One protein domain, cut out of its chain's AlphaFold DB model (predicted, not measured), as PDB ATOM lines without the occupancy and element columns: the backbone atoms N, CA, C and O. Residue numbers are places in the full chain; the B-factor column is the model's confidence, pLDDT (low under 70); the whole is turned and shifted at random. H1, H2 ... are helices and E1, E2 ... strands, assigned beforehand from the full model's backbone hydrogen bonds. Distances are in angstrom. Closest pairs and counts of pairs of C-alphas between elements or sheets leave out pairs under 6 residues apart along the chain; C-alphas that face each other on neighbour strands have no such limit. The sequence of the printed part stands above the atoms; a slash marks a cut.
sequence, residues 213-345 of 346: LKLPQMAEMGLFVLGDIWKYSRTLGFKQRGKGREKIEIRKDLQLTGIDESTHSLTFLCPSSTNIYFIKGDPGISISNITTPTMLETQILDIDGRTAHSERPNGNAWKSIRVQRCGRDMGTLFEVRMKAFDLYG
ATOM      1  N   LEU A 213       2.946 -14.510 -16.061       87.31
ATOM      2  CA  LEU A 213       4.260 -14.455 -16.689       87.31
ATOM      3  C   LEU A 213       5.315 -13.937 -15.700       87.31
ATOM      4  O   LEU A 213       5.272 -12.793 -15.226       87.31
ATOM      5  N   LYS A 214       6.267 -14.811 -15.362       91.62
ATOM      6  CA  LYS A 214       7.336 -14.534 -14.395       91.62
ATOM      7  C   LYS A 214       8.529 -13.863 -15.067       91.62
ATOM      8  O   LYS A 214       8.768 -14.024 -16.258       91.62
ATOM      9  N   LEU A 215       9.335 -13.157 -14.273       94.00
ATOM     10  CA  LEU A 215      10.521 -12.460 -14.775       94.00
ATOM     11  C   LEU A 215      11.538 -13.386 -15.476       94.00
ATOM     12  O   LEU A 215      12.007 -13.000 -16.542       94.00
ATOM     13  N   PRO A 216      11.839 -14.600 -14.967       94.25
ATOM     14  CA  PRO A 216      12.752 -15.509 -15.658       94.25
ATOM     15  C   PRO A 216      12.197 -15.983 -17.006       94.25
ATOM     16  O   PRO A 216      12.934 -16.029 -17.977       94.25
ATOM     17  N   GLN A 217      10.885 -16.226 -17.107       92.31
ATOM     18  CA  GLN A 217      10.237 -16.584 -18.380       92.31
ATOM     19  C   GLN A 217      10.321 -15.436 -19.393       92.31
ATOM     20  O   GLN A 217      10.554 -15.650 -20.574       92.31
ATOM     21  N   MET A 218      10.179 -14.189 -18.936       93.38
ATOM     22  CA  MET A 218      10.380 -13.015 -19.793       93.38
ATOM     23  C   MET A 218      11.822 -12.903 -20.307       93.38
ATOM     24  O   MET A 218      12.040 -12.470 -21.438       93.38
ATOM     25  N   ALA A 219      12.802 -13.275 -19.480       93.88
ATOM     26  CA  ALA A 219      14.204 -13.318 -19.877       93.88
ATOM     27  C   ALA A 219      14.484 -14.471 -20.859       93.88
ATOM     28  O   ALA A 219      15.157 -14.244 -21.861       93.88
ATOM     29  N   GLU A 220      13.904 -15.652 -20.629       93.06
ATOM     30  CA  GLU A 220      13.935 -16.808 -21.540       93.06
ATOM     31  C   GLU A 220      13.370 -16.463 -22.926       93.06
ATOM     32  O   GLU A 220      13.963 -16.792 -23.948       93.06
ATOM     33  N   MET A 221      12.270 -15.703 -22.972       91.56
ATOM     34  CA  MET A 221      11.669 -15.190 -24.212       91.56
ATOM     35  C   MET A 221      12.543 -14.153 -24.947       91.56
ATOM     36  O   MET A 221      12.154 -13.671 -26.011       91.56
ATOM     37  N   GLY A 222      13.694 -13.756 -24.393       91.69
ATOM     38  CA  GLY A 222      14.607 -12.793 -25.014       91.69
ATOM     39  C   GLY A 222      14.106 -11.345 -24.983       91.69
ATOM     40  O   GLY A 222      14.540 -10.514 -25.784       91.69
ATOM     41  N   LEU A 223      13.189 -11.009 -24.067       92.81
ATOM     42  CA  LEU A 223      12.648  -9.646 -23.965       92.81
ATOM     43  C   LEU A 223      13.685  -8.639 -23.455       92.81
ATOM     44  O   LEU A 223      13.573  -7.445 -23.742       92.81
ATOM     45  N   PHE A 224      14.703  -9.109 -22.735       95.44
ATOM     46  CA  PHE A 224      15.788  -8.305 -22.176       95.44
ATOM     47  C   PHE A 224      17.117  -8.646 -22.849       95.44
ATOM     48  O   PHE A 224      17.362  -9.796 -23.203       95.44
ATOM     49  N   VAL A 225      17.974  -7.642 -23.025       94.88
ATOM     50  CA  VAL A 225      19.270  -7.771 -23.701       94.88
ATOM     51  C   VAL A 225      20.358  -7.172 -22.814       94.88
ATOM     52  O   VAL A 225      20.137  -6.173 -22.128       94.88
ATOM     53  N   LEU A 226      21.543  -7.784 -22.823       96.00
ATOM     54  CA  LEU A 226      22.705  -7.267 -22.099       96.00
ATOM     55  C   LEU A 226      22.996  -5.816 -22.509       96.00
ATOM     56  O   LEU A 226      23.012  -5.480 -23.691       96.00
ATOM     57  N   GLY A 227      23.224  -4.957 -21.518       93.88
ATOM     58  CA  GLY A 227      23.372  -3.515 -21.708       93.88
ATOM     59  C   GLY A 227      22.068  -2.716 -21.626       93.88
ATOM     60  O   GLY A 227      22.137  -1.488 -21.638       93.88
ATOM     61  N   ASP A 228      20.903  -3.361 -21.495       96.88
ATOM     62  CA  ASP A 228      19.663  -2.658 -21.151       96.88
ATOM     63  C   ASP A 228      19.834  -1.883 -19.833       96.88
ATOM     64  O   ASP A 228      20.388  -2.393 -18.854       96.88
ATOM     65  N   ILE A 229      19.313  -0.654 -19.796       96.62
ATOM     66  CA  ILE A 229      19.298   0.198 -18.605       96.62
ATOM     67  C   ILE A 229      17.918   0.112 -17.963       96.62
ATOM     68  O   ILE A 229      16.903   0.444 -18.574       96.62
ATOM     69  N   TRP A 230      17.872  -0.337 -16.719       97.38
ATOM     70  CA  TRP A 230      16.665  -0.445 -15.918       97.38
ATOM     71  C   TRP A 230      16.597   0.737 -14.963       97.38
ATOM     72  O   TRP A 230      17.326   0.814 -13.978       97.38
ATOM     73  N   LYS A 231      15.702   1.670 -15.274       96.06
ATOM     74  CA  LYS A 231      15.453   2.874 -14.492       96.06
ATOM     75  C   LYS A 231      14.441   2.573 -13.404       96.06
ATOM     76  O   LYS A 231      13.261   2.353 -13.681       96.06
ATOM     77  N   TYR A 232      14.906   2.571 -12.170       96.25
ATOM     78  CA  TYR A 232      14.073   2.511 -10.987       96.25
ATOM     79  C   TYR A 232      13.730   3.927 -10.527       96.25
ATOM     80  O   TYR A 232      14.618   4.763 -10.361       96.25
ATOM     81  N   SER A 233      12.449   4.196 -10.294       93.56
ATOM     82  CA  SER A 233      11.980   5.409  -9.620       93.56
ATOM     83  C   SER A 233      10.819   5.050  -8.710       93.56
ATOM     84  O   SER A 233       9.832   4.438  -9.133       93.56
ATOM     85  N   ARG A 234      10.937   5.429  -7.439       89.31
ATOM     86  CA  ARG A 234       9.867   5.231  -6.473       89.31
ATOM     87  C   ARG A 234       9.878   6.296  -5.392       89.31
ATOM     88  O   ARG A 234      10.887   6.530  -4.735       89.31
ATOM     89  N   THR A 235       8.706   6.871  -5.144       88.06
ATOM     90  CA  THR A 235       8.464   7.719  -3.976       88.06
ATOM     91  C   THR A 235       7.983   6.871  -2.804       88.06
ATOM     92  O   THR A 235       6.938   6.217  -2.875       88.06
ATOM     93  N   LEU A 236       8.733   6.895  -1.711       84.12
ATOM     94  CA  LEU A 236       8.403   6.247  -0.449       84.12
ATOM     95  C   LEU A 236       7.858   7.290   0.521       84.12
ATOM     96  O   LEU A 236       8.424   8.370   0.652       84.12
ATOM     97  N   GLY A 237       6.733   6.990   1.169       74.50
ATOM     98  CA  GLY A 237       6.134   7.863   2.176       74.50
ATOM     99  C   GLY A 237       6.244   7.242   3.561       74.50
ATOM    100  O   GLY A 237       5.696   6.161   3.780       74.50
ATOM    101  N   PHE A 238       6.881   7.938   4.496       68.94
ATOM    102  CA  PHE A 238       7.050   7.469   5.869       68.94
ATOM    103  C   PHE A 238       5.831   7.847   6.709       68.94
ATOM    104  O   PHE A 238       5.322   8.972   6.655       68.94
ATOM    105  N   LYS A 239       5.313   6.891   7.485       58.84
ATOM    106  CA  LYS A 239       4.253   7.167   8.461       58.84
ATOM    107  C   LYS A 239       4.888   7.764   9.716       58.84
ATOM    108  O   LYS A 239       5.219   7.026  10.636       58.84
ATOM    109  N   GLN A 240       4.979   9.087   9.806       55.22
ATOM    110  CA  GLN A 240       5.074   9.725  11.119       55.22
ATOM    111  C   GLN A 240       3.677   9.772  11.757       55.22
ATOM    112  O   GLN A 240       2.687  10.124  11.112       55.22
ATOM    113  N   ARG A 241       3.566   9.382  13.033       46.75
ATOM    114  CA  ARG A 241       2.333   9.582  13.812       46.75
ATOM    115  C   ARG A 241       2.086  11.093  13.945       46.75
ATOM    116  O   ARG A 241       2.825  11.774  14.641       46.75
ATOM    117  N   GLY A 242       1.033  11.603  13.305       51.22
ATOM    118  CA  GLY A 242       0.457  12.924  13.600       51.22
ATOM    119  C   GLY A 242       0.995  14.135  12.820       51.22
ATOM    120  O   GLY A 242       0.401  15.202  12.924       51.22
ATOM    121  N   LYS A 243       2.041  14.001  11.998       51.22
ATOM    122  CA  LYS A 243       2.462  15.026  11.022       51.22
ATOM    123  C   LYS A 243       2.601  14.374   9.644       51.22
ATOM    124  O   LYS A 243       2.791  13.166   9.563       51.22
ATOM    125  N   GLY A 244       2.369  15.146   8.580       57.34
ATOM    126  CA  GLY A 244       2.264  14.657   7.200       57.34
ATOM    127  C   GLY A 244       3.383  13.694   6.784       57.34
ATOM    128  O   GLY A 244       4.467  13.689   7.357       57.34
ATOM    129  N   ARG A 245       3.106  12.856   5.778       62.62
ATOM    130  CA  ARG A 245       4.070  11.863   5.281       62.62
ATOM    131  C   ARG A 245       5.266  12.582   4.666       62.62
ATOM    132  O   ARG A 245       5.121  13.160   3.589       62.62
ATOM    133  N   GLU A 246       6.420  12.513   5.317       70.75
ATOM    134  CA  GLU A 246       7.689  12.820   4.666       70.75
ATOM    135  C   GLU A 246       7.867  11.834   3.508       70.75
ATOM    136  O   GLU A 246       7.610  10.631   3.653       70.75
ATOM    137  N   LYS A 247       8.185  12.360   2.326       83.50
ATOM    138  CA  LYS A 247       8.319  11.577   1.100       83.50
ATOM    139  C   LYS A 247       9.765  11.633   0.646       83.50
ATOM    140  O   LYS A 247      10.283  12.721   0.431       83.50
ATOM    141  N   ILE A 248      10.374  10.472   0.447       86.75
ATOM    142  CA  ILE A 248      11.696  10.354  -0.165       86.75
ATOM    143  C   ILE A 248      11.510   9.714  -1.532       86.75
ATOM    144  O   ILE A 248      10.872   8.671  -1.659       86.75
ATOM    145  N   GLU A 249      12.052  10.347  -2.565       90.19
ATOM    146  CA  GLU A 249      12.155   9.733  -3.881       90.19
ATOM    147  C   GLU A 249      13.512   9.045  -4.027       90.19
ATOM    148  O   GLU A 249      14.566   9.645  -3.801       90.19
ATOM    149  N   ILE A 250      13.474   7.773  -4.415       91.81
ATOM    150  CA  ILE A 250      14.656   6.974  -4.711       91.81
ATOM    151  C   ILE A 250      14.656   6.693  -6.206       91.81
ATOM    152  O   ILE A 250      13.670   6.188  -6.751       91.81
ATOM    153  N   ARG A 251      15.768   7.037  -6.862       95.25
ATOM    154  CA  ARG A 251      15.996   6.823  -8.291       95.25
ATOM    155  C   ARG A 251      17.337   6.131  -8.501       95.25
ATOM    156  O   ARG A 251      18.310   6.507  -7.853       95.25
ATOM    157  N   LYS A 252      17.380   5.140  -9.390       95.50
ATOM    158  CA  LYS A 252      18.593   4.397  -9.758       95.50
ATOM    159  C   LYS A 252      18.520   3.933 -11.207       95.50
ATOM    160  O   LYS A 252      17.508   3.363 -11.605       95.50
ATOM    161  N   ASP A 253      19.611   4.091 -11.939       95.44
ATOM    162  CA  ASP A 253      19.801   3.537 -13.275       95.44
ATOM    163  C   ASP A 253      20.710   2.311 -13.172       95.44
ATOM    164  O   ASP A 253      21.911   2.422 -12.932       95.44
ATOM    165  N   LEU A 254      20.118   1.129 -13.320       96.62
ATOM    166  CA  LEU A 254      20.823  -0.145 -13.259       96.62
ATOM    167  C   LEU A 254      21.162  -0.623 -14.665       96.62
ATOM    168  O   LEU A 254      20.348  -0.481 -15.570       96.62
ATOM    169  N   GLN A 255      22.317  -1.247 -14.850       96.44
ATOM    170  CA  GLN A 255      22.692  -1.855 -16.124       96.44
ATOM    171  C   GLN A 255      22.573  -3.375 -16.030       96.44
ATOM    172  O   GLN A 255      23.153  -3.980 -15.133       96.44
ATOM    173  N   LEU A 256      21.853  -4.006 -16.957       97.25
ATOM    174  CA  LEU A 256      21.799  -5.463 -17.060       97.25
ATOM    175  C   LEU A 256      23.129  -5.990 -17.623       97.25
ATOM    176  O   LEU A 256      23.472  -5.705 -18.772       97.25
ATOM    177  N   THR A 257      23.879  -6.749 -16.825       96.75
ATOM    178  CA  THR A 257      25.224  -7.243 -17.176       96.75
ATOM    179  C   THR A 257      25.286  -8.746 -17.405       96.75
ATOM    180  O   THR A 257      26.202  -9.207 -18.082       96.75
ATOM    181  N   GLY A 258      24.314  -9.510 -16.901       95.69
ATOM    182  CA  GLY A 258      24.268 -10.956 -17.100       95.69
ATOM    183  C   GLY A 258      22.853 -11.516 -17.065       95.69
ATOM    184  O   GLY A 258      21.991 -11.013 -16.346       95.69
ATOM    185  N   ILE A 259      22.640 -12.580 -17.833       96.75
ATOM    186  CA  ILE A 259      21.462 -13.443 -17.772       96.75
ATOM    187  C   ILE A 259      22.006 -14.865 -17.661       96.75
ATOM    188  O   ILE A 259      22.776 -15.282 -18.521       96.75
ATOM    189  N   ASP A 260      21.663 -15.578 -16.592       95.00
ATOM    190  CA  ASP A 260      22.061 -16.977 -16.438       95.00
ATOM    191  C   ASP A 260      21.280 -17.863 -17.418       95.00
ATOM    192  O   ASP A 260      20.058 -17.775 -17.503       95.00
ATOM    193  N   GLU A 261      21.978 -18.731 -18.146       91.50
ATOM    194  CA  GLU A 261      21.378 -19.607 -19.157       91.50
ATOM    195  C   GLU A 261      20.495 -20.694 -18.535       91.50
ATOM    196  O   GLU A 261      19.535 -21.132 -19.158       91.50
ATOM    197  N   SER A 262      20.802 -21.125 -17.306       91.50
ATOM    198  CA  SER A 262      20.095 -22.240 -16.666       91.50
ATOM    199  C   SER A 262      18.856 -21.804 -15.885       91.50
ATOM    200  O   SER A 262      17.811 -22.451 -15.946       91.50
ATOM    201  N   THR A 263      18.959 -20.703 -15.136       91.81
ATOM    202  CA  THR A 263      17.869 -20.207 -14.283       91.81
ATOM    203  C   THR A 263      17.134 -19.006 -14.868       91.81
ATOM    204  O   THR A 263      16.121 -18.588 -14.301       91.81
ATOM    205  N   HIS A 264      17.653 -18.414 -15.949       93.75
ATOM    206  CA  HIS A 264      17.207 -17.125 -16.487       93.75
ATOM    207  C   HIS A 264      17.155 -16.016 -15.426       93.75
ATOM    208  O   HIS A 264      16.365 -15.072 -15.512       93.75
ATOM    209  N   SER A 265      18.002 -16.133 -14.398       95.25
ATOM    210  CA  SER A 265      18.175 -15.096 -13.391       95.25
ATOM    211  C   SER A 265      19.037 -13.962 -13.938       95.25
ATOM    212  O   SER A 265      19.950 -14.161 -14.741       95.25
ATOM    213  N   LEU A 266      18.718 -12.743 -13.520       97.50
ATOM    214  CA  LEU A 266      19.340 -11.529 -14.028       97.50
ATOM    215  C   LEU A 266      20.433 -11.048 -13.072       97.50
ATOM    216  O   LEU A 266      20.312 -11.165 -11.851       97.50
ATOM    217  N   THR A 267      21.489 -10.473 -13.636       97.62
ATOM    218  CA  THR A 267      22.556  -9.803 -12.892       97.62
ATOM    219  C   THR A 267      22.649  -8.356 -13.339       97.62
ATOM    220  O   THR A 267      22.754  -8.073 -14.533       97.62
ATOM    221  N   PHE A 268      22.608  -7.440 -12.376       97.62
ATOM    222  CA  PHE A 268      22.648  -6.005 -12.609       97.62
ATOM    223  C   PHE A 268      23.891  -5.391 -11.992       97.62
ATOM    224  O   PHE A 268      24.289  -5.743 -10.887       97.62
ATOM    225  N   LEU A 269      24.453  -4.402 -12.670       96.56
ATOM    226  CA  LEU A 269      25.329  -3.429 -12.047       96.56
ATOM    227  C   LEU A 269      24.466  -2.258 -11.567       96.56
ATOM    228  O   LEU A 269      23.647  -1.735 -12.327       96.56
ATOM    229  N   CYS A 270      24.642  -1.842 -10.318       95.75
ATOM    230  CA  CYS A 270      23.928  -0.730  -9.697       95.75
ATOM    231  C   CYS A 270      24.924   0.345  -9.230       95.75
ATOM    232  O   CYS A 270      25.963  -0.015  -8.676       95.75
ATOM    233  N   PRO A 271      24.643   1.647  -9.398       93.94
ATOM    234  CA  PRO A 271      25.475   2.703  -8.826       93.94
ATOM    235  C   PRO A 271      25.535   2.596  -7.302       93.94
ATOM    236  O   PRO A 271      24.519   2.308  -6.656       93.94
ATOM    237  N   SER A 272      26.699   2.855  -6.711       89.38
ATOM    238  CA  SER A 272      26.873   2.741  -5.262       89.38
ATOM    239  C   SER A 272      26.155   3.865  -4.493       89.38
ATOM    240  O   SER A 272      25.836   4.928  -5.037       89.38
ATOM    241  N   SER A 273      25.875   3.630  -3.205       87.56
ATOM    242  CA  SER A 273      25.293   4.624  -2.284       87.56
ATOM    243  C   SER A 273      23.958   5.205  -2.789       87.56
ATOM    244  O   SER A 273      23.115   4.471  -3.295       87.56
ATOM    245  N   THR A 274      23.748   6.517  -2.690       88.12
ATOM    246  CA  THR A 274      22.537   7.245  -3.114       88.12
ATOM    247  C   THR A 274      22.602   7.768  -4.556       88.12
ATOM    248  O   THR A 274      21.659   8.404  -5.025       88.12
ATOM    249  N   ASN A 275      23.686   7.484  -5.290       87.69
ATOM    250  CA  ASN A 275      23.896   7.993  -6.648       87.69
ATOM    251  C   ASN A 275      22.866   7.432  -7.628       87.69
ATOM    252  O   ASN A 275      22.680   6.222  -7.682       87.69
ATOM    253  N   ILE A 276      22.241   8.276  -8.447       89.75
ATOM    254  CA  ILE A 276      21.246   7.820  -9.434       89.75
ATOM    255  C   ILE A 276      21.922   7.074 -10.591       89.75
ATOM    256  O   ILE A 276      21.398   6.074 -11.067       89.75
ATOM    257  N   TYR A 277      23.091   7.547 -11.019       88.50
ATOM    258  CA  TYR A 277      23.850   7.062 -12.170       88.50
ATOM    259  C   TYR A 277      25.276   6.683 -11.768       88.50
ATOM    260  O   TYR A 277      25.777   7.122 -10.734       88.50
ATOM    261  N   PHE A 278      25.952   5.909 -12.618       86.44
ATOM    262  CA  PHE A 278      27.375   5.623 -12.459       86.44
ATOM    263  C   PHE A 278      28.195   6.905 -12.589       86.44
ATOM    264  O   PHE A 278      28.103   7.622 -13.590       86.44
ATOM    265  N   ILE A 279      28.993   7.191 -11.565       83.56
ATOM    266  CA  ILE A 279      29.949   8.299 -11.549       83.56
ATOM    267  C   ILE A 279      31.322   7.742 -11.934       83.56
ATOM    268  O   ILE A 279      31.632   6.578 -11.683       83.56
ATOM    269  N   LYS A 280      32.171   8.556 -12.565       77.62
ATOM    270  CA  LYS A 280      33.531   8.146 -12.930       77.62
ATOM    271  C   LYS A 280      34.306   7.694 -11.683       77.62
ATOM    272  O   LYS A 280      34.490   8.474 -10.757       77.62
ATOM    273  N   GLY A 281      34.783   6.451 -11.696       77.25
ATOM    274  CA  GLY A 281      35.501   5.847 -10.568       77.25
ATOM    275  C   GLY A 281      34.613   5.085  -9.580       77.25
ATOM    276  O   GLY A 281      35.154   4.446  -8.684       77.25
ATOM    277  N   ASP A 282      33.288   5.096  -9.754       81.94
ATOM    278  CA  ASP A 282      32.390   4.197  -9.031       81.94
ATOM    279  C   ASP A 282      32.512   2.782  -9.624       81.94
ATOM    280  O   ASP A 282      32.180   2.596 -10.800       81.94
ATOM    281  N   PRO A 283      32.986   1.777  -8.862       84.44
ATOM    282  CA  PRO A 283      33.027   0.400  -9.350       84.44
ATOM    283  C   PRO A 283      31.621  -0.183  -9.556       84.44
ATOM    284  O   PRO A 283      31.477  -1.204 -10.229       84.44
ATOM    285  N   GLY A 284      30.589   0.453  -8.987       90.19
ATOM    286  CA  GLY A 284      29.246  -0.094  -8.923       90.19
ATOM    287  C   GLY A 284      29.154  -1.284  -7.968       90.19
ATOM    288  O   GLY A 284      30.144  -1.839  -7.490       90.19
ATOM    289  N   ILE A 285      27.924  -1.678  -7.671       94.81
ATOM    290  CA  ILE A 285      27.589  -2.840  -6.857       94.81
ATOM    291  C   ILE A 285      26.905  -3.851  -7.769       94.81
ATOM    292  O   ILE A 285      25.898  -3.539  -8.408       94.81
ATOM    293  N   SER A 286      27.465  -5.058  -7.844       95.94
ATOM    294  CA  SER A 286      26.871  -6.160  -8.599       95.94
ATOM    295  C   SER A 286      25.760  -6.821  -7.783       95.94
ATOM    296  O   SER A 286      25.977  -7.240  -6.647       95.94
ATOM    297  N   ILE A 287      24.577  -6.913  -8.378       96.00
ATOM    298  CA  ILE A 287      23.370  -7.527  -7.833       96.00
ATOM    299  C   ILE A 287      23.059  -8.759  -8.685       96.00
ATOM    300  O   ILE A 287      22.576  -8.625  -9.808       96.00
ATOM    301  N   SER A 288      23.343  -9.955  -8.177       95.81
ATOM    302  CA  SER A 288      23.184 -11.212  -8.920       95.81
ATOM    303  C   SER A 288      21.948 -12.012  -8.503       95.81
ATOM    304  O   SER A 288      21.324 -11.750  -7.472       95.81
ATOM    305  N   ASN A 289      21.633 -13.042  -9.296       95.12
ATOM    306  CA  ASN A 289      20.582 -14.030  -9.031       95.12
ATOM    307  C   ASN A 289      19.169 -13.436  -8.926       95.12
ATOM    308  O   ASN A 289      18.334 -13.938  -8.175       95.12
ATOM    309  N   ILE A 290      18.869 -12.373  -9.678       96.94
ATOM    310  CA  ILE A 290      17.567 -11.707  -9.643       96.94
ATOM    311  C   ILE A 290      16.508 -12.502 -10.405       96.94
ATOM    312  O   ILE A 290      16.537 -12.594 -11.628       96.94
ATOM    313  N   THR A 291      15.524 -13.022  -9.671       94.50
ATOM    314  CA  THR A 291      14.397 -13.807 -10.209       94.50
ATOM    315  C   THR A 291      13.048 -13.100 -10.098       94.50
ATOM    316  O   THR A 291      12.084 -13.509 -10.741       94.50
ATOM    317  N   THR A 292      12.939 -12.031  -9.299       94.44
ATOM    318  CA  THR A 292      11.698 -11.254  -9.155       94.44
ATOM    319  C   THR A 292      11.979  -9.750  -9.093       94.44
ATOM    320  O   THR A 292      12.988  -9.346  -8.508       94.44
ATOM    321  N   PRO A 293      11.082  -8.890  -9.620       94.25
ATOM    322  CA  PRO A 293      11.266  -7.439  -9.539       94.25
ATOM    323  C   PRO A 293      11.290  -6.913  -8.101       94.25
ATOM    324  O   PRO A 293      12.010  -5.967  -7.806       94.25
ATOM    325  N   THR A 294      10.544  -7.542  -7.189       92.81
ATOM    326  CA  THR A 294      10.537  -7.176  -5.764       92.81
ATOM    327  C   THR A 294      11.892  -7.434  -5.104       92.81
ATOM    328  O   THR A 294      12.327  -6.646  -4.266       92.81
ATOM    329  N   MET A 295      12.587  -8.511  -5.488       94.19
ATOM    330  CA  MET A 295      13.930  -8.790  -4.981       94.19
ATOM    331  C   MET A 295      14.935  -7.740  -5.458       94.19
ATOM    332  O   MET A 295      15.726  -7.255  -4.655       94.19
ATOM    333  N   LEU A 296      14.845  -7.333  -6.728       95.50
ATOM    334  CA  LEU A 296      15.658  -6.242  -7.267       95.50
ATOM    335  C   LEU A 296      15.389  -4.922  -6.536       95.50
ATOM    336  O   LEU A 296      16.321  -4.259  -6.096       95.50
ATOM    337  N   GLU A 297      14.115  -4.568  -6.358       94.44
ATOM    338  CA  GLU A 297      13.707  -3.366  -5.630       94.44
ATOM    339  C   GLU A 297      14.237  -3.367  -4.189       94.44
ATOM    340  O   GLU A 297      14.762  -2.361  -3.721       94.44
ATOM    341  N   THR A 298      14.160  -4.505  -3.498       92.94
ATOM    342  CA  THR A 298      14.674  -4.638  -2.129       92.94
ATOM    343  C   THR A 298      16.176  -4.366  -2.075       92.94
ATOM    344  O   THR A 298      16.597  -3.559  -1.251       92.94
ATOM    345  N   GLN A 299      16.958  -4.951  -2.991       94.44
ATOM    346  CA  GLN A 299      18.404  -4.721  -3.044       94.44
ATOM    347  C   GLN A 299      18.766  -3.284  -3.434       94.44
ATOM    348  O   GLN A 299      19.696  -2.715  -2.872       94.44
ATOM    349  N   ILE A 300      18.009  -2.660  -4.342       94.56
ATOM    350  CA  ILE A 300      18.176  -1.237  -4.672       94.56
ATOM    351  C   ILE A 300      18.002  -0.368  -3.421       94.56
ATOM    352  O   ILE A 300      18.799   0.535  -3.174       94.56
ATOM    353  N   LEU A 301      16.971  -0.649  -2.623       92.81
ATOM    354  CA  LEU A 301      16.692   0.085  -1.390       92.81
ATOM    355  C   LEU A 301      17.728  -0.190  -0.291       92.81
ATOM    356  O   LEU A 301      18.022   0.714   0.490       92.81
ATOM    357  N   ASP A 302      18.289  -1.401  -0.234       93.06
ATOM    358  CA  ASP A 302      19.403  -1.732   0.665       93.06
ATOM    359  C   ASP A 302      20.673  -0.954   0.296       93.06
ATOM    360  O   ASP A 302      21.336  -0.416   1.179       93.06
ATOM    361  N   ILE A 303      20.974  -0.836  -1.001       93.12
ATOM    362  CA  ILE A 303      22.122  -0.073  -1.512       93.12
ATOM    363  C   ILE A 303      21.962   1.430  -1.266       93.12
ATOM    364  O   ILE A 303      22.928   2.094  -0.895       93.12
ATOM    365  N   ASP A 304      20.758   1.972  -1.475       91.94
ATOM    366  CA  ASP A 304      20.478   3.393  -1.243       91.94
ATOM    367  C   ASP A 304      20.567   3.762   0.250       91.94
ATOM    368  O   ASP A 304      21.003   4.859   0.598       91.94
ATOM    369  N   GLY A 305      20.184   2.845   1.144       89.56
ATOM    370  CA  GLY A 305      20.407   2.955   2.589       89.56
ATOM    371  C   GLY A 305      19.526   3.972   3.329       89.56
ATOM    372  O   GLY A 305      19.467   3.937   4.556       89.56
ATOM    373  N   ARG A 306      18.781   4.843   2.631       87.69
ATOM    374  CA  ARG A 306      17.909   5.858   3.261       87.69
ATOM    375  C   ARG A 306      16.595   5.305   3.815       87.69
ATOM    376  O   ARG A 306      15.838   6.049   4.427       87.69
ATOM    377  N   THR A 307      16.274   4.034   3.562       84.44
ATOM    378  CA  THR A 307      15.013   3.410   3.996       84.44
ATOM    379  C   THR A 307      15.259   2.085   4.707       84.44
ATOM    380  O   THR A 307      15.725   1.113   4.097       84.44
ATOM    381  N   ALA A 308      14.853   2.015   5.977       83.38
ATOM    382  CA  ALA A 308      14.885   0.780   6.749       83.38
ATOM    383  C   ALA A 308      13.930  -0.266   6.155       83.38
ATOM    384  O   ALA A 308      12.852   0.065   5.664       83.38
ATOM    385  N   HIS A 309      14.296  -1.549   6.229       82.75
ATOM    386  CA  HIS A 309      13.495  -2.635   5.653       82.75
ATOM    387  C   HIS A 309      12.042  -2.658   6.168       82.75
ATOM    388  O   HIS A 309      11.115  -2.866   5.390       82.75
ATOM    389  N   SER A 310      11.833  -2.359   7.454       80.31
ATOM    390  CA  SER A 310      10.514  -2.291   8.105       80.31
ATOM    391  C   SER A 310       9.626  -1.139   7.622       80.31
ATOM    392  O   SER A 310       8.411  -1.178   7.810       80.31
ATOM    393  N   GLU A 311      10.213  -0.110   7.016       79.00
ATOM    394  CA  GLU A 311       9.514   1.096   6.566       79.00
ATOM    395  C   GLU A 311       9.151   1.039   5.082       79.00
ATOM    396  O   GLU A 311       8.432   1.907   4.582       79.00
ATOM    397  N   ARG A 312       9.613   0.002   4.371       83.81
ATOM    398  CA  ARG A 312       9.355  -0.188   2.944       83.81
ATOM    399  C   ARG A 312       7.871  -0.510   2.739       83.81
ATOM    400  O   ARG A 312       7.395  -1.549   3.194       83.81
ATOM    401  N   PRO A 313       7.103   0.353   2.052       71.12
ATOM    402  CA  PRO A 313       5.706   0.074   1.776       71.12
ATOM    403  C   PRO A 313       5.580  -1.082   0.777       71.12
ATOM    404  O   PRO A 313       6.360  -1.178  -0.173       71.12
ATOM    405  N   ASN A 314       4.543  -1.906   0.927       71.38
ATOM    406  CA  ASN A 314       4.194  -2.923  -0.064       71.38
ATOM    407  C   ASN A 314       3.832  -2.227  -1.383       71.38
ATOM    408  O   ASN A 314       2.818  -1.532  -1.472       71.38
ATOM    409  N   GLY A 315       4.691  -2.364  -2.391       72.25
ATOM    410  CA  GLY A 315       4.511  -1.754  -3.703       72.25
ATOM    411  C   GLY A 315       4.630  -2.770  -4.816       72.25
ATOM    412  O   GLY A 315       5.170  -3.859  -4.643       72.25
ATOM    413  N   ASN A 316       4.110  -2.395  -5.978       85.06
ATOM    414  CA  ASN A 316       4.231  -3.210  -7.170       85.06
ATOM    415  C   ASN A 316       5.504  -2.826  -7.935       85.06
ATOM    416  O   ASN A 316       5.466  -1.930  -8.781       85.06
ATOM    417  N   ALA A 317       6.602  -3.534  -7.665       89.25
ATOM    418  CA  ALA A 317       7.896  -3.317  -8.313       89.25
ATOM    419  C   ALA A 317       7.838  -3.402  -9.855       89.25
ATOM    420  O   ALA A 317       8.620  -2.742 -10.534       89.25
ATOM    421  N   TRP A 318       6.860  -4.119 -10.431       89.31
ATOM    422  CA  TRP A 318       6.646  -4.165 -11.886       89.31
ATOM    423  C   TRP A 318       6.328  -2.795 -12.503       89.31
ATOM    424  O   TRP A 318       6.527  -2.602 -13.701       89.31
ATOM    425  N   LYS A 319       5.808  -1.851 -11.709       88.62
ATOM    426  CA  LYS A 319       5.466  -0.493 -12.158       88.62
ATOM    427  C   LYS A 319       6.564   0.530 -11.863       88.62
ATOM    428  O   LYS A 319       6.600   1.562 -12.523       88.62
ATOM    429  N   SER A 320       7.433   0.248 -10.893       90.62
ATOM    430  CA  SER A 320       8.507   1.153 -10.452       90.62
ATOM    431  C   SER A 320       9.762   1.079 -11.328       90.62
ATOM    432  O   SER A 320      10.663   1.900 -11.175       90.62
ATOM    433  N   ILE A 321       9.853   0.073 -12.204       95.50
ATOM    434  CA  ILE A 321      11.033  -0.203 -13.027       95.50
ATOM    435  C   ILE A 321      10.671  -0.057 -14.504       95.50
ATOM    436  O   ILE A 321       9.739  -0.703 -14.995       95.50
ATOM    437  N   ARG A 322      11.432   0.778 -15.212       95.81
ATOM    438  CA  ARG A 322      11.321   1.041 -16.651       95.81
ATOM    439  C   ARG A 322      12.563   0.553 -17.381       95.81
ATOM    440  O   ARG A 322      13.674   0.795 -16.926       95.81
ATOM    441  N   VAL A 323      12.375  -0.107 -18.517       95.88
ATOM    442  CA  VAL A 323      13.473  -0.659 -19.317       95.88
ATOM    443  C   VAL A 323      13.791   0.286 -20.470       95.88
ATOM    444  O   VAL A 323      12.901   0.704 -21.210       95.88
ATOM    445  N   GLN A 324      15.068   0.603 -20.643       95.00
ATOM    446  CA  GLN A 324      15.594   1.345 -21.777       95.00
ATOM    447  C   GLN A 324      16.627   0.510 -22.525       95.00
ATOM    448  O   GLN A 324      17.530  -0.063 -21.922       95.00
ATOM    449  N   ARG A 325      16.527   0.504 -23.853       93.56
ATOM    450  CA  ARG A 325      17.457  -0.182 -24.752       93.56
ATOM    451  C   ARG A 325      18.049   0.820 -25.723       93.56
ATOM    452  O   ARG A 325      17.307   1.434 -26.486       93.56
ATOM    453  N   CYS A 326      19.369   1.004 -25.694       90.75
ATOM    454  CA  CYS A 326      20.071   1.959 -26.563       90.75
ATOM    455  C   CYS A 326      19.417   3.362 -26.571       90.75
ATOM    456  O   CYS A 326      19.223   3.964 -27.624       90.75
ATOM    457  N   GLY A 327      18.987   3.849 -25.400       85.62
ATOM    458  CA  GLY A 327      18.296   5.137 -25.249       85.62
ATOM    459  C   GLY A 327      16.810   5.153 -25.643       85.62
ATOM    460  O   GLY A 327      16.132   6.149 -25.395       85.62
ATOM    461  N   ARG A 328      16.263   4.067 -26.205       88.75
ATOM    462  CA  ARG A 328      14.827   3.919 -26.485       88.75
ATOM    463  C   ARG A 328      14.100   3.352 -25.267       88.75
ATOM    464  O   ARG A 328      14.502   2.331 -24.716       88.75
ATOM    465  N   ASP A 329      13.004   3.993 -24.875       91.69
ATOM    466  CA  ASP A 329      12.115   3.505 -23.818       91.69
ATOM    467  C   ASP A 329      11.281   2.309 -24.305       91.69
ATOM    468  O   ASP A 329      10.542   2.411 -25.286       91.69
ATOM    469  N   MET A 330      11.409   1.171 -23.621       91.94
ATOM    470  CA  MET A 330      10.658  -0.054 -23.912       91.94
ATOM    471  C   MET A 330       9.332  -0.126 -23.138       91.94
ATOM    472  O   MET A 330       8.428  -0.879 -23.524       91.94
ATOM    473  N   GLY A 331       9.194   0.684 -22.084       91.56
ATOM    474  CA  GLY A 331       8.077   0.664 -21.147       91.56
ATOM    475  C   GLY A 331       8.474   0.213 -19.741       91.56
ATOM    476  O   GLY A 331       9.613  -0.170 -19.463       91.56
ATOM    477  N   THR A 332       7.504   0.246 -18.833       93.69
ATOM    478  CA  THR A 332       7.631  -0.393 -17.512       93.69
ATOM    479  C   THR A 332       7.703  -1.913 -17.644       93.69
ATOM    480  O   THR A 332       7.181  -2.470 -18.610       93.69
ATOM    481  N   LEU A 333       8.277  -2.616 -16.662       93.88
ATOM    482  CA  LEU A 333       8.259  -4.088 -16.662       93.88
ATOM    483  C   LEU A 333       6.834  -4.641 -16.786       93.88
ATOM    484  O   LEU A 333       6.619  -5.643 -17.461       93.88
ATOM    485  N   PHE A 334       5.853  -3.968 -16.182       90.56
ATOM    486  CA  PHE A 334       4.440  -4.294 -16.344       90.56
ATOM    487  C   PHE A 334       3.979  -4.199 -17.808       90.56
ATOM    488  O   PHE A 334       3.346  -5.124 -18.305       90.56
ATOM    489  N   GLU A 335       4.307  -3.113 -18.510       90.06
ATOM    490  CA  GLU A 335       3.948  -2.925 -19.924       90.06
ATOM    491  C   GLU A 335       4.672  -3.918 -20.839       90.06
ATOM    492  O   GLU A 335       4.058  -4.456 -21.757       90.06
ATOM    493  N   VAL A 336       5.954  -4.192 -20.581       91.25
ATOM    494  CA  VAL A 336       6.724  -5.204 -21.322       91.25
ATOM    495  C   VAL A 336       6.097  -6.586 -21.133       91.25
ATOM    496  O   VAL A 336       5.917  -7.314 -22.106       91.25
ATOM    497  N   ARG A 337       5.687  -6.922 -19.904       90.44
ATOM    498  CA  ARG A 337       4.992  -8.176 -19.594       90.44
ATOM    499  C   ARG A 337       3.648  -8.288 -20.310       90.44
ATOM    500  O   ARG A 337       3.363  -9.329 -20.886       90.44
ATOM    501  N   MET A 338       2.850  -7.218 -20.313       87.62
ATOM    502  CA  MET A 338       1.574  -7.187 -21.038       87.62
ATOM    503  C   MET A 338       1.772  -7.401 -22.540       87.62
ATOM    504  O   MET A 338       1.100  -8.234 -23.131       87.62
ATOM    505  N   LYS A 339       2.736  -6.698 -23.150       86.06
ATOM    506  CA  LYS A 339       3.051  -6.865 -24.577       86.06
ATOM    507  C   LYS A 339       3.491  -8.290 -24.901       86.06
ATOM    508  O   LYS A 339       3.102  -8.818 -25.933       86.06
ATOM    509  N   ALA A 340       4.291  -8.908 -24.035       85.88
ATOM    510  CA  ALA A 340       4.719 -10.289 -24.218       85.88
ATOM    511  C   ALA A 340       3.538 -11.264 -24.151       85.88
ATOM    512  O   ALA A 340       3.386 -12.091 -25.043       85.88
ATOM    513  N   PHE A 341       2.668 -11.116 -23.151       84.62
ATOM    514  CA  PHE A 341       1.436 -11.899 -23.056       84.62
ATOM    515  C   PHE A 341       0.590 -11.770 -24.334       84.62
ATOM    516  O   PHE A 341       0.149 -12.767 -24.896       84.62
ATOM    517  N   ASP A 342       0.443 -10.548 -24.851       81.25
ATOM    518  CA  ASP A 342      -0.334 -10.278 -26.062       81.25
ATOM    519  C   ASP A 342       0.287 -10.876 -27.337       81.25
ATOM    520  O   ASP A 342      -0.444 -11.284 -28.236       81.25
ATOM    521  N   LEU A 343       1.620 -10.908 -27.429       79.00
ATOM    522  CA  LEU A 343       2.351 -11.414 -28.596       79.00
ATOM    523  C   LEU A 343       2.459 -12.940 -28.618       79.00
ATOM    524  O   LEU A 343       2.393 -13.538 -29.690       79.00
ATOM    525  N   TYR A 344       2.651 -13.558 -27.453       77.88
ATOM    526  CA  TYR A 344       2.928 -14.989 -27.337       77.88
ATOM    527  C   TYR A 344       1.715 -15.811 -26.878       77.88
ATOM    528  O   TYR A 344       1.759 -17.033 -26.970       77.88
ATOM    529  N   GLY A 345       0.629 -15.167 -26.427       67.06
ATOM    530  CA  GLY A 345      -0.623 -15.832 -26.047       67.06
ATOM    531  C   GLY A 345      -0.475 -16.834 -24.897       67.06
ATOM    532  O   GLY A 345      -1.123 -17.878 -24.932       67.06
TER     533      GLY A 345
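Overview. This is residues 213 to 345 of the 346 residues of an uncharacterized protein of Pneumocystis carinii (strain B80) (UniProt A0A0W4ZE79). One strongly twisted antiparallel sheet of six strands curls round the helix H2; the helix H4 stands near the sheet's E5 and E6 end, and the small H1 grazes it near E2, E3 and E4. The long hairpin of E1 and E2 is the sheet's longest part, and its link reaches one end of the long axis at Gly 242. The 133 printed residues hold four named helices and six named strands, in the order H1 E1 E2 E3 E4 H2 H3 E5 E6 H4, with the sheet ordered E4 E3 E2 E1 E5 E6. The class is mixed, helices and strands; the whole is compact, with a radius of gyration of the C-alphas of 15.4 A and spans of 50 by 39 by 27 A.

Along the chain. Find C-alpha 215 at (10.521, -12.460, -14.775), where H1, residues 215 to 220, begins. E1, residues 229 to 237, runs 25.8 A, and E2, residues 247 to 259, runs 34.0 A from C-alpha 247 at (8.319, 11.577, 1.100), bending by 58 degrees at residue 256. Next come E3, residues 266 to 270, and E4, residues 285 to 290. H2, residues 293 to 304, is 16.5 A long. After H3, residues 317 to 320, look for E5, residues 321 to 325, and E6, residues 328 to 332. H4, residues 333 to 344, runs 16.2 A to C-alpha 344 at (2.928, -14.989, -27.337).

Arrangement. Start at the sheet, where E1 to E4 form a meander, each strand the antiparallel neighbour of the one before. E2 is staggered: residues 247 to 255 pair with E1, as in N 232 and O 252 at 2.8 A, and residues 255 to 259 with E3, as in N 269 and O 255 at 2.8 A. In the hairpin E3 and E4, N 287 and O 268 are 2.8 A apart. E1 and E5 have N 231 and O 322 at 2.8 A, and the hairpin E5 and E6 has N 330 and O 323 at 2.9 A. H2 and H4 are on one face, giving two layers, helices over a sheet; the closest C-alphas of H2 and E4 are Leu 296 and Ile 290, 6.3 A. H3 touches H2 through residues 293 to 297 alone, closest C-alphas Ala 317 and Thr 294, 5.3 A. H4 touches H3 with residues 333 to 334 alone, closest C-alphas Phe 334 and Trp 318, 5.0 A. H4 is over E6 at a height over the sheet of 8.7 A, and only just stands up from the sheet, rising 42 degrees. H1 only grazes the sheet. In H1, H2 and H4 every O i to N i+4 pair is within hydrogen-bond range; H3 is too short for one.

Size, cuts and confidence. The C-alphas farthest apart, of Gly 242 and Glu 261, are 50.7 A from each other. The printed part has no cut; the links E3 to E4 and H2 to H3 are long. The mean pLDDT of the printed part is 88.2, and residues 238 to 245 and residue 345 are under 70.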